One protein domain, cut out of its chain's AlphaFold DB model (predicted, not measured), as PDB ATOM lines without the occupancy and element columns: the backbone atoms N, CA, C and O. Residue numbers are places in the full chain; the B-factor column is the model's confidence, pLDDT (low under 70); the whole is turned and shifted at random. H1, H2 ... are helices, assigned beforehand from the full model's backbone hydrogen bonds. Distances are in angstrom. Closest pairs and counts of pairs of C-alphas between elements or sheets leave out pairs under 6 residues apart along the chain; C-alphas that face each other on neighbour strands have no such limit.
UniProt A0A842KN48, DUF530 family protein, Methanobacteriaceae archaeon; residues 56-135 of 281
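This is residues 56 to 135 of the 281 residues of the protein "DUF530 family protein" of Methanobacteriaceae archaeon (UniProt A0A842KN48). The longest helix, H4, meets the first residues of H2 in a nearly square corner; H2 and H3 form a helical hairpin, short H1 sits near the corner, and residues 130 to 135 stick out. The printed part has 80 residues with four named helices, H1 to H4 in order: all helix. It is only just loose, close to compact, with radius of gyration of the C-alphas 14.3 A and spans 40 by 29 by 19 A.

H4, residues 116 to 135, is 27.9 A long, ending at C-alpha 135 (-16.040, 16.290, -33.939). H2 is residues 65 to 80, 22.7 A; H3, 88 to 104, 24.6 A. H1, 56 to 61, begins at C-alpha 56 (-30.184, 5.314, -38.804).

H4 residues 118 to 122 touch H2 residues 65 to 68, about perpendicular at 85 degrees; closest C-alphas, Leu 67 and Leu 118, 6.4 A. Hairpin H2 and H3 touch, closest C-alphas Ala 78 and Leu 98, 5.3 A. Every O i to N i+4 pair is within hydrogen-bond range in H1, H2 and H3; 13 of 16 in H4.

The printed part has no cut. The H3 to H4 link is long. Residues 82 to 86 have pLDDT under 70.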
ATOM      1  N   GLU A  56     -30.838   6.568 -38.433       92.75
ATOM      2  CA  GLU A  56     -30.184   5.314 -38.804       92.75
ATOM      3  C   GLU A  56     -28.993   5.010 -37.883       92.75
ATOM      4  O   GLU A  56     -28.846   3.880 -37.408       92.75
ATOM      5  N   ILE A  57     -28.168   6.022 -37.598       92.44
ATOM      6  CA  ILE A  57     -26.997   5.913 -36.720       92.44
ATOM      7  C   ILE A  57     -27.434   5.501 -35.314       92.44
ATOM      8  O   ILE A  57     -26.889   4.551 -34.748       92.44
ATOM      9  N   LEU A  58     -28.434   6.187 -34.759       91.62
ATOM     10  CA  LEU A  58     -28.968   5.902 -33.433       91.62
ATOM     11  C   LEU A  58     -29.616   4.516 -33.395       91.62
ATOM     12  O   LEU A  58     -29.324   3.736 -32.492       91.62
ATOM     13  N   LYS A  59     -30.397   4.135 -34.413       91.62
ATOM     14  CA  LYS A  59     -31.010   2.799 -34.483       91.62
ATOM     15  C   LYS A  59     -29.982   1.663 -34.476       91.62
ATOM     16  O   LYS A  59     -30.264   0.612 -33.912       91.62
ATOM     17  N   LYS A  60     -28.806   1.855 -35.086       91.19
ATOM     18  CA  LYS A  60     -27.722   0.853 -35.092       91.19
ATOM     19  C   LYS A  60     -26.923   0.798 -33.786       91.19
ATOM     20  O   LYS A  60     -26.296  -0.224 -33.521       91.19
ATOM     21  N   ARG A  61     -26.872   1.892 -33.020       90.94
ATOM     22  CA  ARG A  61     -25.984   2.027 -31.849       90.94
ATOM     23  C   ARG A  61     -26.700   1.892 -30.506       90.94
ATOM     24  O   ARG A  61     -26.067   1.467 -29.545       90.94
ATOM     25  N   LEU A  62     -27.979   2.249 -30.432       92.50
ATOM     26  CA  LEU A  62     -28.798   2.124 -29.225       92.50
ATOM     27  C   LEU A  62     -29.286   0.684 -29.040       92.50
ATOM     28  O   LEU A  62     -29.543  -0.018 -30.018       92.50
ATOM     29  N   LYS A  63     -29.458   0.249 -27.787       91.94
ATOM     30  CA  LYS A  63     -29.940  -1.108 -27.482       91.94
ATOM     31  C   LYS A  63     -31.440  -1.247 -27.736       91.94
ATOM     32  O   LYS A  63     -31.891  -2.250 -28.282       91.94
ATOM     33  N   LYS A  64     -32.216  -0.243 -27.325       91.62
ATOM     34  CA  LYS A  64     -33.680  -0.172 -27.400       91.62
ATOM     35  C   LYS A  64     -34.115   1.157 -28.036       91.62
ATOM     36  O   LYS A  64     -34.788   1.966 -27.396       91.62
ATOM     37  N   PRO A  65     -33.818   1.372 -29.333       90.06
ATOM     38  CA  PRO A  65     -34.118   2.632 -30.022       90.06
ATOM     39  C   PRO A  65     -35.614   2.988 -30.031       90.06
ATOM     40  O   PRO A  65     -35.967   4.161 -30.090       90.06
ATOM     41  N   GLN A  66     -36.502   1.994 -29.936       91.38
ATOM     42  CA  GLN A  66     -37.949   2.212 -29.850       91.38
ATOM     43  C   GLN A  66     -38.361   2.952 -28.569       91.38
ATOM     44  O   GLN A  66     -39.235   3.810 -28.629       91.38
ATOM     45  N   LEU A  67     -37.714   2.667 -27.430       91.19
ATOM     46  CA  LEU A  67     -38.021   3.340 -26.162       91.19
ATOM     47  C   LEU A  67     -37.572   4.801 -26.185       91.19
ATOM     48  O   LEU A  67     -38.291   5.664 -25.698       91.19
ATOM     49  N   VAL A  68     -36.413   5.080 -26.788       91.38
ATOM     50  CA  VAL A  68     -35.927   6.454 -26.977       91.38
ATOM     51  C   VAL A  68     -36.853   7.232 -27.907       91.38
ATOM     52  O   VAL A  68     -37.200   8.367 -27.605       91.38
ATOM     53  N   LYS A  69     -37.322   6.610 -28.996       91.44
ATOM     54  CA  LYS A  69     -38.301   7.242 -29.884       91.44
ATOM     55  C   LYS A  69     -39.609   7.559 -29.150       91.44
ATOM     56  O   LYS A  69     -40.118   8.664 -29.279       91.44
ATOM     57  N   ARG A  70     -40.127   6.619 -28.352       91.94
ATOM     58  CA  ARG A  70     -41.345   6.843 -27.560       91.94
ATOM     59  C   ARG A  70     -41.156   7.949 -26.520       91.94
ATOM     60  O   ARG A  70     -42.048   8.763 -26.326       91.94
ATOM     61  N   TYR A  71     -39.984   8.002 -25.888       92.88
ATOM     62  CA  TYR A  71     -39.609   9.094 -24.996       92.88
ATOM     63  C   TYR A  71     -39.627  10.452 -25.716       92.88
ATOM     64  O   TYR A  71     -40.196  11.399 -25.182       92.88
ATOM     65  N   ASP A  72     -39.064  10.541 -26.926       91.06
ATOM     66  CA  ASP A  72     -39.077  11.773 -27.728       91.06
ATOM     67  C   ASP A  72     -40.509  12.199 -28.098       91.06
ATOM     68  O   ASP A  72     -40.844  13.372 -27.980       91.06
ATOM     69  N   GLU A  73     -41.375  11.252 -28.480       92.62
ATOM     70  CA  GLU A  73     -42.795  11.516 -28.769       92.62
ATOM     71  C   GLU A  73     -43.530  12.096 -27.549       92.62
ATOM     72  O   GLU A  73     -44.224  13.101 -27.667       92.62
ATOM     73  N   ILE A  74     -43.336  11.504 -26.365       92.12
ATOM     74  CA  ILE A  74     -43.932  11.988 -25.108       92.12
ATOM     75  C   ILE A  74     -43.385  13.371 -24.733       92.12
ATOM     76  O   ILE A  74     -44.104  14.215 -24.195       92.12
ATOM     77  N   LEU A  75     -42.100  13.610 -24.993       90.81
ATOM     78  CA  LEU A  75     -41.450  14.883 -24.719       90.81
ATOM     79  C   LEU A  75     -42.010  15.997 -25.612       90.81
ATOM     80  O   LEU A  75     -42.252  17.096 -25.112       90.81
ATOM     81  N   GLU A  76     -42.262  15.718 -26.891       89.19
ATOM     82  CA  GLU A  76     -42.948  16.655 -27.786       89.19
ATOM     83  C   GLU A  76     -44.422  16.842 -27.394       89.19
ATOM     84  O   GLU A  76     -44.863  17.982 -27.273       89.19
ATOM     85  N   GLU A  77     -45.154  15.779 -27.043       89.38
ATOM     86  CA  GLU A  77     -46.538  15.891 -26.550       89.38
ATOM     87  C   GLU A  77     -46.633  16.783 -25.298       89.38
ATOM     88  O   GLU A  77     -47.542  17.602 -25.143       89.38
ATOM     89  N   ALA A  78     -45.664  16.659 -24.388       87.44
ATOM     90  CA  ALA A  78     -45.594  17.498 -23.201       87.44
ATOM     91  C   ALA A  78     -45.263  18.963 -23.533       87.44
ATOM     92  O   ALA A  78     -45.753  19.852 -22.837       87.44
ATOM     93  N   LYS A  79     -44.461  19.235 -24.572       84.25
ATOM     94  CA  LYS A  79     -44.121  20.598 -25.022       84.25
ATOM     95  C   LYS A  79     -45.266  21.275 -25.768       84.25
ATOM     96  O   LYS A  79     -45.541  22.450 -25.516       84.25
ATOM     97  N   GLU A  80     -45.927  20.550 -26.666       82.50
ATOM     98  CA  GLU A  80     -47.075  21.038 -27.437       82.50
ATOM     99  C   GLU A  80     -48.281  21.339 -26.549       82.50
ATOM    100  O   GLU A  80     -49.190  22.063 -26.953       82.50
ATOM    101  N   TYR A  81     -48.270  20.863 -25.301       77.25
ATOM    102  CA  TYR A  81     -49.243  21.280 -24.313       77.25
ATOM    103  C   TYR A  81     -49.154  22.792 -24.056       77.25
ATOM    104  O   TYR A  81     -48.281  23.285 -23.332       77.25
ATOM    105  N   SER A  82     -50.075  23.525 -24.682       62.94
ATOM    106  CA  SER A  82     -50.241  24.970 -24.575       62.94
ATOM    107  C   SER A  82     -51.580  25.290 -23.909       62.94
ATOM    108  O   SER A  82     -52.640  25.234 -24.531       62.94
ATOM    109  N   LEU A  83     -51.531  25.616 -22.624       66.44
ATOM    110  CA  LEU A  83     -52.631  26.253 -21.898       66.44
ATOM    111  C   LEU A  83     -52.463  27.785 -21.957       66.44
ATOM    112  O   LEU A  83     -51.379  28.247 -22.317       66.44
ATOM    113  N   PRO A  84     -53.466  28.592 -21.562       67.38
ATOM    114  CA  PRO A  84     -53.356  30.056 -21.492       67.38
ATOM    115  C   PRO A  84     -52.476  30.550 -20.320       67.38
ATOM    116  O   PRO A  84     -52.740  31.599 -19.743       67.38
ATOM    117  N   PHE A  85     -51.441  29.794 -19.946       64.44
ATOM    118  CA  PHE A  85     -50.440  30.174 -18.949       64.44
ATOM    119  C   PHE A  85     -49.164  30.617 -19.669       64.44
ATOM    120  O   PHE A  85     -48.810  30.065 -20.711       64.44
ATOM    121  N   THR A  86     -48.455  31.601 -19.123       69.81
ATOM    122  CA  THR A  86     -47.196  32.115 -19.677       69.81
ATOM    123  C   THR A  86     -46.093  32.074 -18.625       69.81
ATOM    124  O   THR A  86     -46.348  32.122 -17.426       69.81
ATOM    125  N   GLY A  87     -44.840  31.960 -19.071       74.69
ATOM    126  CA  GLY A  87     -43.684  31.973 -18.172       74.69
ATOM    127  C   GLY A  87     -43.498  30.678 -17.370       74.69
ATOM    128  O   GLY A  87     -43.690  29.579 -17.889       74.69
ATOM    129  N   GLU A  88     -43.064  30.809 -16.116       78.62
ATOM    130  CA  GLU A  88     -42.599  29.697 -15.269       78.62
ATOM    131  C   GLU A  88     -43.701  28.677 -14.929       78.62
ATOM    132  O   GLU A  88     -43.433  27.475 -14.883       78.62
ATOM    133  N   GLU A  89     -44.950  29.127 -14.775       81.19
ATOM    134  CA  GLU A  89     -46.098  28.256 -14.476       81.19
ATOM    135  C   GLU A  89     -46.357  27.237 -15.593       81.19
ATOM    136  O   GLU A  89     -46.620  26.059 -15.331       81.19
ATOM    137  N   LEU A  90     -46.220  27.658 -16.855       83.31
ATOM    138  CA  LEU A  90     -46.374  26.771 -18.008       83.31
ATOM    139  C   LEU A  90     -45.280  25.692 -18.024       83.31
ATOM    140  O   LEU A  90     -45.572  24.520 -18.264       83.31
ATOM    141  N   GLU A  91     -44.033  26.061 -17.729       83.31
ATOM    142  CA  GLU A  91     -42.905  25.125 -17.674       83.31
ATOM    143  C   GLU A  91     -43.064  24.086 -16.556       83.31
ATOM    144  O   GLU A  91     -42.770  22.902 -16.753       83.31
ATOM    145  N   GLU A  92     -43.585  24.476 -15.390       84.88
ATOM    146  CA  GLU A  92     -43.914  23.520 -14.332       84.88
ATOM    147  C   GLU A  92     -45.016  22.541 -14.742       84.88
ATOM    148  O   GLU A  92     -44.883  21.333 -14.516       84.88
ATOM    149  N   ILE A  93     -46.091  23.039 -15.361       85.12
ATOM    150  CA  ILE A  93     -47.198  22.206 -15.841       85.12
ATOM    151  C   ILE A  93     -46.691  21.200 -16.880       85.12
ATOM    152  O   ILE A  93     -46.997  20.009 -16.779       85.12
ATOM    153  N   ARG A  94     -45.854  21.639 -17.828       85.88
ATOM    154  CA  ARG A  94     -45.223  20.766 -18.832       85.88
ATOM    155  C   ARG A  94     -44.338  19.699 -18.193       85.88
ATOM    156  O   ARG A  94     -44.448  18.527 -18.545       85.88
ATOM    157  N   LYS A  95     -43.522  20.055 -17.193       87.38
ATOM    158  CA  LYS A  95     -42.696  19.089 -16.441       87.38
ATOM    159  C   LYS A  95     -43.531  18.061 -15.678       87.38
ATOM    160  O   LYS A  95     -43.138  16.896 -15.604       87.38
ATOM    161  N   ARG A  96     -44.657  18.470 -15.079       86.88
ATOM    162  CA  ARG A  96     -45.583  17.547 -14.396       86.88
ATOM    163  C   ARG A  96     -46.270  16.623 -15.399       86.88
ATOM    164  O   ARG A  96     -46.301  15.416 -15.175       86.88
ATOM    165  N   ARG A  97     -46.748  17.164 -16.526       87.25
ATOM    166  CA  ARG A  97     -47.348  16.382 -17.617       87.25
ATOM    167  C   ARG A  97     -46.369  15.345 -18.162       87.25
ATOM    168  O   ARG A  97     -46.726  14.175 -18.232       87.25
ATOM    169  N   LEU A  98     -45.134  15.751 -18.456       90.56
ATOM    170  CA  LEU A  98     -44.069  14.854 -18.904       90.56
ATOM    171  C   LEU A  98     -43.862  13.696 -17.923       90.56
ATOM    172  O   LEU A  98     -43.886  12.539 -18.330       90.56
ATOM    173  N   ARG A  99     -43.714  13.991 -16.624       89.62
ATOM    174  CA  ARG A  99     -43.568  12.949 -15.595       89.62
ATOM    175  C   ARG A  99     -44.745  11.977 -15.592       89.62
ATOM    176  O   ARG A  99     -44.522  10.773 -15.614       89.62
ATOM    177  N   ASN A 100     -45.976  12.481 -15.621       89.75
ATOM    178  CA  ASN A 100     -47.167  11.632 -15.609       89.75
ATOM    179  C   ASN A 100     -47.231  10.710 -16.835       89.75
ATOM    180  O   ASN A 100     -47.469   9.516 -16.673       89.75
ATOM    181  N   LEU A 101     -46.964  11.238 -18.034       91.06
ATOM    182  CA  LEU A 101     -46.957  10.453 -19.272       91.06
ATOM    183  C   LEU A 101     -45.864   9.373 -19.256       91.06
ATOM    184  O   LEU A 101     -46.115   8.227 -19.621       91.06
ATOM    185  N   LEU A 102     -44.665   9.702 -18.762       91.94
ATOM    186  CA  LEU A 102     -43.567   8.737 -18.645       91.94
ATOM    187  C   LEU A 102     -43.882   7.595 -17.667       91.94
ATOM    188  O   LEU A 102     -43.499   6.454 -17.926       91.94
ATOM    189  N   ILE A 103     -44.576   7.878 -16.559       91.44
ATOM    190  CA  ILE A 103     -45.018   6.854 -15.596       91.44
ATOM    191  C   ILE A 103     -46.123   5.987 -16.215       91.44
ATOM    192  O   ILE A 103     -46.051   4.762 -16.135       91.44
ATOM    193  N   GLN A 104     -47.116   6.601 -16.868       91.19
ATOM    194  CA  GLN A 104     -48.229   5.892 -17.517       91.19
ATOM    195  C   GLN A 104     -47.752   4.903 -18.586       91.19
ATOM    196  O   GLN A 104     -48.231   3.775 -18.644       91.19
ATOM    197  N   GLU A 105     -46.766   5.298 -19.387       88.88
ATOM    198  CA  GLU A 105     -46.174   4.471 -20.448       88.88
ATOM    199  C   GLU A 105     -45.124   3.475 -19.920       88.88
ATOM    200  O   GLU A 105     -44.483   2.757 -20.690       88.88
ATOM    201  N   GLY A 106     -44.910   3.422 -18.599       88.75
ATOM    202  CA  GLY A 106     -43.942   2.523 -17.977       88.75
ATOM    203  C   GLY A 106     -42.504   2.797 -18.425       88.75
ATOM    204  O   GLY A 106     -41.710   1.863 -18.557       88.75
ATOM    205  N   LEU A 107     -42.172   4.060 -18.705       89.06
ATOM    206  CA  LEU A 107     -40.820   4.538 -19.016       89.06
ATOM    207  C   LEU A 107     -40.118   5.134 -17.789       89.06
ATOM    208  O   LEU A 107     -38.889   5.210 -17.786       89.06
ATOM    209  N   ALA A 108     -40.877   5.495 -16.751       90.44
ATOM    210  CA  ALA A 108     -40.390   5.925 -15.445       90.44
ATOM    211  C   ALA A 108     -41.057   5.144 -14.297       90.44
ATOM    212  O   ALA A 108     -42.156   4.612 -14.457       90.44
ATOM    213  N   ASP A 109     -40.384   5.060 -13.149       88.81
ATOM    214  CA  ASP A 109     -40.958   4.547 -11.902       88.81
ATOM    215  C   ASP A 109     -41.877   5.582 -11.223       88.81
ATOM    216  O   ASP A 109     -42.001   6.721 -11.671       88.81
ATOM    217  N   LYS A 110     -42.538   5.194 -10.124       86.38
ATOM    218  CA  LYS A 110     -43.464   6.074  -9.384       86.38
ATOM    219  C   LYS A 110     -42.788   7.327  -8.813       86.38
ATOM    220  O   LYS A 110     -43.473   8.322  -8.593       86.38
ATOM    221  N   ASP A 111     -41.475   7.279  -8.614       84.69
ATOM    222  CA  ASP A 111     -40.665   8.391  -8.121       84.69
ATOM    223  C   ASP A 111     -40.206   9.316  -9.268       84.69
ATOM    224  O   ASP A 111     -39.637  10.385  -9.037       84.69
ATOM    225  N   GLY A 112     -40.500   8.945 -10.521       80.69
ATOM    226  CA  GLY A 112     -40.172   9.694 -11.728       80.69
ATOM    227  C   GLY A 112     -38.788   9.384 -12.304       80.69
ATOM    228  O   GLY A 112     -38.354  10.078 -13.225       80.69
ATOM    229  N   ASN A 113     -38.090   8.359 -11.808       89.94
ATOM    230  CA  ASN A 113     -36.813   7.933 -12.369       89.94
ATOM    231  C   ASN A 113     -37.036   7.110 -13.635       89.94
ATOM    232  O   ASN A 113     -37.803   6.149 -13.653       89.94
ATOM    233  N   LEU A 114     -36.312   7.455 -14.698       91.00
ATOM    234  CA  LEU A 114     -36.358   6.713 -15.952       91.00
ATOM    235  C   LEU A 114     -35.883   5.273 -15.764       91.00
ATOM    236  O   LEU A 114     -34.933   4.999 -15.024       91.00
ATOM    237  N   ARG A 115     -36.485   4.358 -16.526       90.94
ATOM    238  CA  ARG A 115     -36.035   2.966 -16.601       90.94
ATOM    239  C   ARG A 115     -34.536   2.897 -16.905       90.94
ATOM    240  O   ARG A 115     -34.088   3.601 -17.814       90.94
ATOM    241  N   PRO A 116     -33.775   2.003 -16.243       90.06
ATOM    242  CA  PRO A 116     -32.325   1.912 -16.424       90.06
ATOM    243  C   PRO A 116     -31.895   1.754 -17.888       90.06
ATOM    244  O   PRO A 116     -30.958   2.411 -18.332       90.06
ATOM    245  N   ASP A 117     -32.626   0.941 -18.654       90.62
ATOM    246  CA  ASP A 117     -32.351   0.722 -20.078       90.62
ATOM    247  C   ASP A 117     -32.542   1.994 -20.915       90.62
ATOM    248  O   ASP A 117     -31.708   2.306 -21.762       90.62
ATOM    249  N   LEU A 118     -33.627   2.738 -20.664       92.44
ATOM    250  CA  LEU A 118     -33.919   3.993 -21.357       92.44
ATOM    251  C   LEU A 118     -32.885   5.057 -20.984       92.44
ATOM    252  O   LEU A 118     -32.347   5.723 -21.862       92.44
ATOM    253  N   LYS A 119     -32.571   5.179 -19.692       93.62
ATOM    254  CA  LYS A 119     -31.554   6.108 -19.197       93.62
ATOM    255  C   LYS A 119     -30.196   5.846 -19.852       93.62
ATOM    256  O   LYS A 119     -29.589   6.776 -20.373       93.62
ATOM    257  N   SER A 120     -29.763   4.585 -19.903       93.19
ATOM    258  CA  SER A 120     -28.502   4.197 -20.544       93.19
ATOM    259  C   SER A 120     -28.469   4.538 -22.037       93.19
ATOM    260  O   SER A 120     -27.433   4.985 -22.528       93.19
ATOM    261  N   ASP A 121     -29.566   4.324 -22.768       93.94
ATOM    262  CA  ASP A 121     -29.630   4.658 -24.194       93.94
ATOM    263  C   ASP A 121     -29.695   6.177 -24.433       93.94
ATOM    264  O   ASP A 121     -29.100   6.666 -25.394       93.94
ATOM    265  N   LEU A 122     -30.356   6.945 -23.559       93.75
ATOM    266  CA  LEU A 122     -30.356   8.411 -23.618       93.75
ATOM    267  C   LEU A 122     -28.956   8.986 -23.358       93.75
ATOM    268  O   LEU A 122     -28.497   9.830 -24.126       93.75
ATOM    269  N   GLU A 123     -28.245   8.478 -22.349       94.38
ATOM    270  CA  GLU A 123     -26.846   8.839 -22.078       94.38
ATOM    271  C   GLU A 123     -25.938   8.484 -23.268       94.38
ATOM    272  O   GLU A 123     -25.068   9.266 -23.662       94.38
ATOM    273  N   LEU A 124     -26.159   7.325 -23.900       93.88
ATOM    274  CA  LEU A 124     -25.414   6.921 -25.091       93.88
ATOM    275  C   LEU A 124     -25.716   7.822 -26.296       93.88
ATOM    276  O   LEU A 124     -24.787   8.206 -27.009       93.88
ATOM    277  N   ARG A 125     -26.984   8.184 -26.527       94.12
ATOM    278  CA  ARG A 125     -27.377   9.147 -27.568       94.12
ATOM    279  C   ARG A 125     -26.686  10.486 -27.346       94.12
ATOM    280  O   ARG A 125     -26.080  11.014 -28.277       94.12
ATOM    281  N   GLU A 126     -26.733  11.010 -26.126       93.06
ATOM    282  CA  GLU A 126     -26.087  12.275 -25.782       93.06
ATOM    283  C   GLU A 126     -24.578  12.210 -26.030       93.06
ATOM    284  O   GLU A 126     -24.012  13.117 -26.642       93.06
ATOM    285  N   LYS A 127     -23.938  11.098 -25.653       92.62
ATOM    286  CA  LYS A 127     -22.524  10.850 -25.933       92.62
ATOM    287  C   LYS A 127     -22.224  10.839 -27.431       92.62
ATOM    288  O   LYS A 127     -21.254  11.452 -27.862       92.62
ATOM    289  N   ILE A 128     -23.043  10.181 -28.251       92.81
ATOM    290  CA  ILE A 128     -22.863  10.170 -29.713       92.81
ATOM    291  C   ILE A 128     -22.933  11.600 -30.268       92.81
ATOM    292  O   ILE A 128     -22.061  12.008 -31.036       92.81
ATOM    293  N   ILE A 129     -23.925  12.380 -29.844       91.06
ATOM    294  CA  ILE A 129     -24.121  13.752 -30.322       91.06
ATOM    295  C   ILE A 129     -22.962  14.656 -29.870       91.06
ATOM    296  O   ILE A 129     -22.330  15.333 -30.686       91.06
ATOM    297  N   LYS A 130     -22.635  14.655 -28.575       90.69
ATOM    298  CA  LYS A 130     -21.633  15.565 -28.007       90.69
ATOM    299  C   LYS A 130     -20.198  15.156 -28.308       90.69
ATOM    300  O   LYS A 130     -19.383  16.043 -28.540       90.69
ATOM    301  N   ASP A 131     -19.882  13.864 -28.356       89.44
ATOM    302  CA  ASP A 131     -18.496  13.400 -28.484       89.44
ATOM    303  C   ASP A 131     -18.118  12.970 -29.898       89.44
ATOM    304  O   ASP A 131     -16.927  12.988 -30.218       89.44
ATOM    305  N   ILE A 132     -19.081  12.555 -30.730       92.38
ATOM    306  CA  ILE A 132     -18.812  12.087 -32.096       92.38
ATOM    307  C   ILE A 132     -19.266  13.140 -33.100       92.38
ATOM    308  O   ILE A 132     -18.431  13.654 -33.843       92.38
ATOM    309  N   PHE A 133     -20.553  13.501 -33.110       94.06
ATOM    310  CA  PHE A 133     -21.108  14.404 -34.126       94.06
ATOM    311  C   PHE A 133     -20.443  15.782 -34.107       94.06
ATOM    312  O   PHE A 133     -20.056  16.287 -35.161       94.06
ATOM    313  N   SER A 134     -20.193  16.340 -32.921       92.12
ATOM    314  CA  SER A 134     -19.482  17.619 -32.763       92.12
ATOM    315  C   SER A 134     -18.056  17.619 -33.341       92.12
ATOM    316  O   SER A 134     -17.532  18.670 -33.715       92.12
ATOM    317  N   LYS A 135     -17.415  16.446 -33.442       94.75
ATOM    318  CA  LYS A 135     -16.040  16.290 -33.939       94.75
ATOM    319  C   LYS A 135     -15.964  15.978 -35.429       94.75
ATOM    320  O   LYS A 135     -14.871  16.055 -36.000       94.75
TER     321      LYS A 135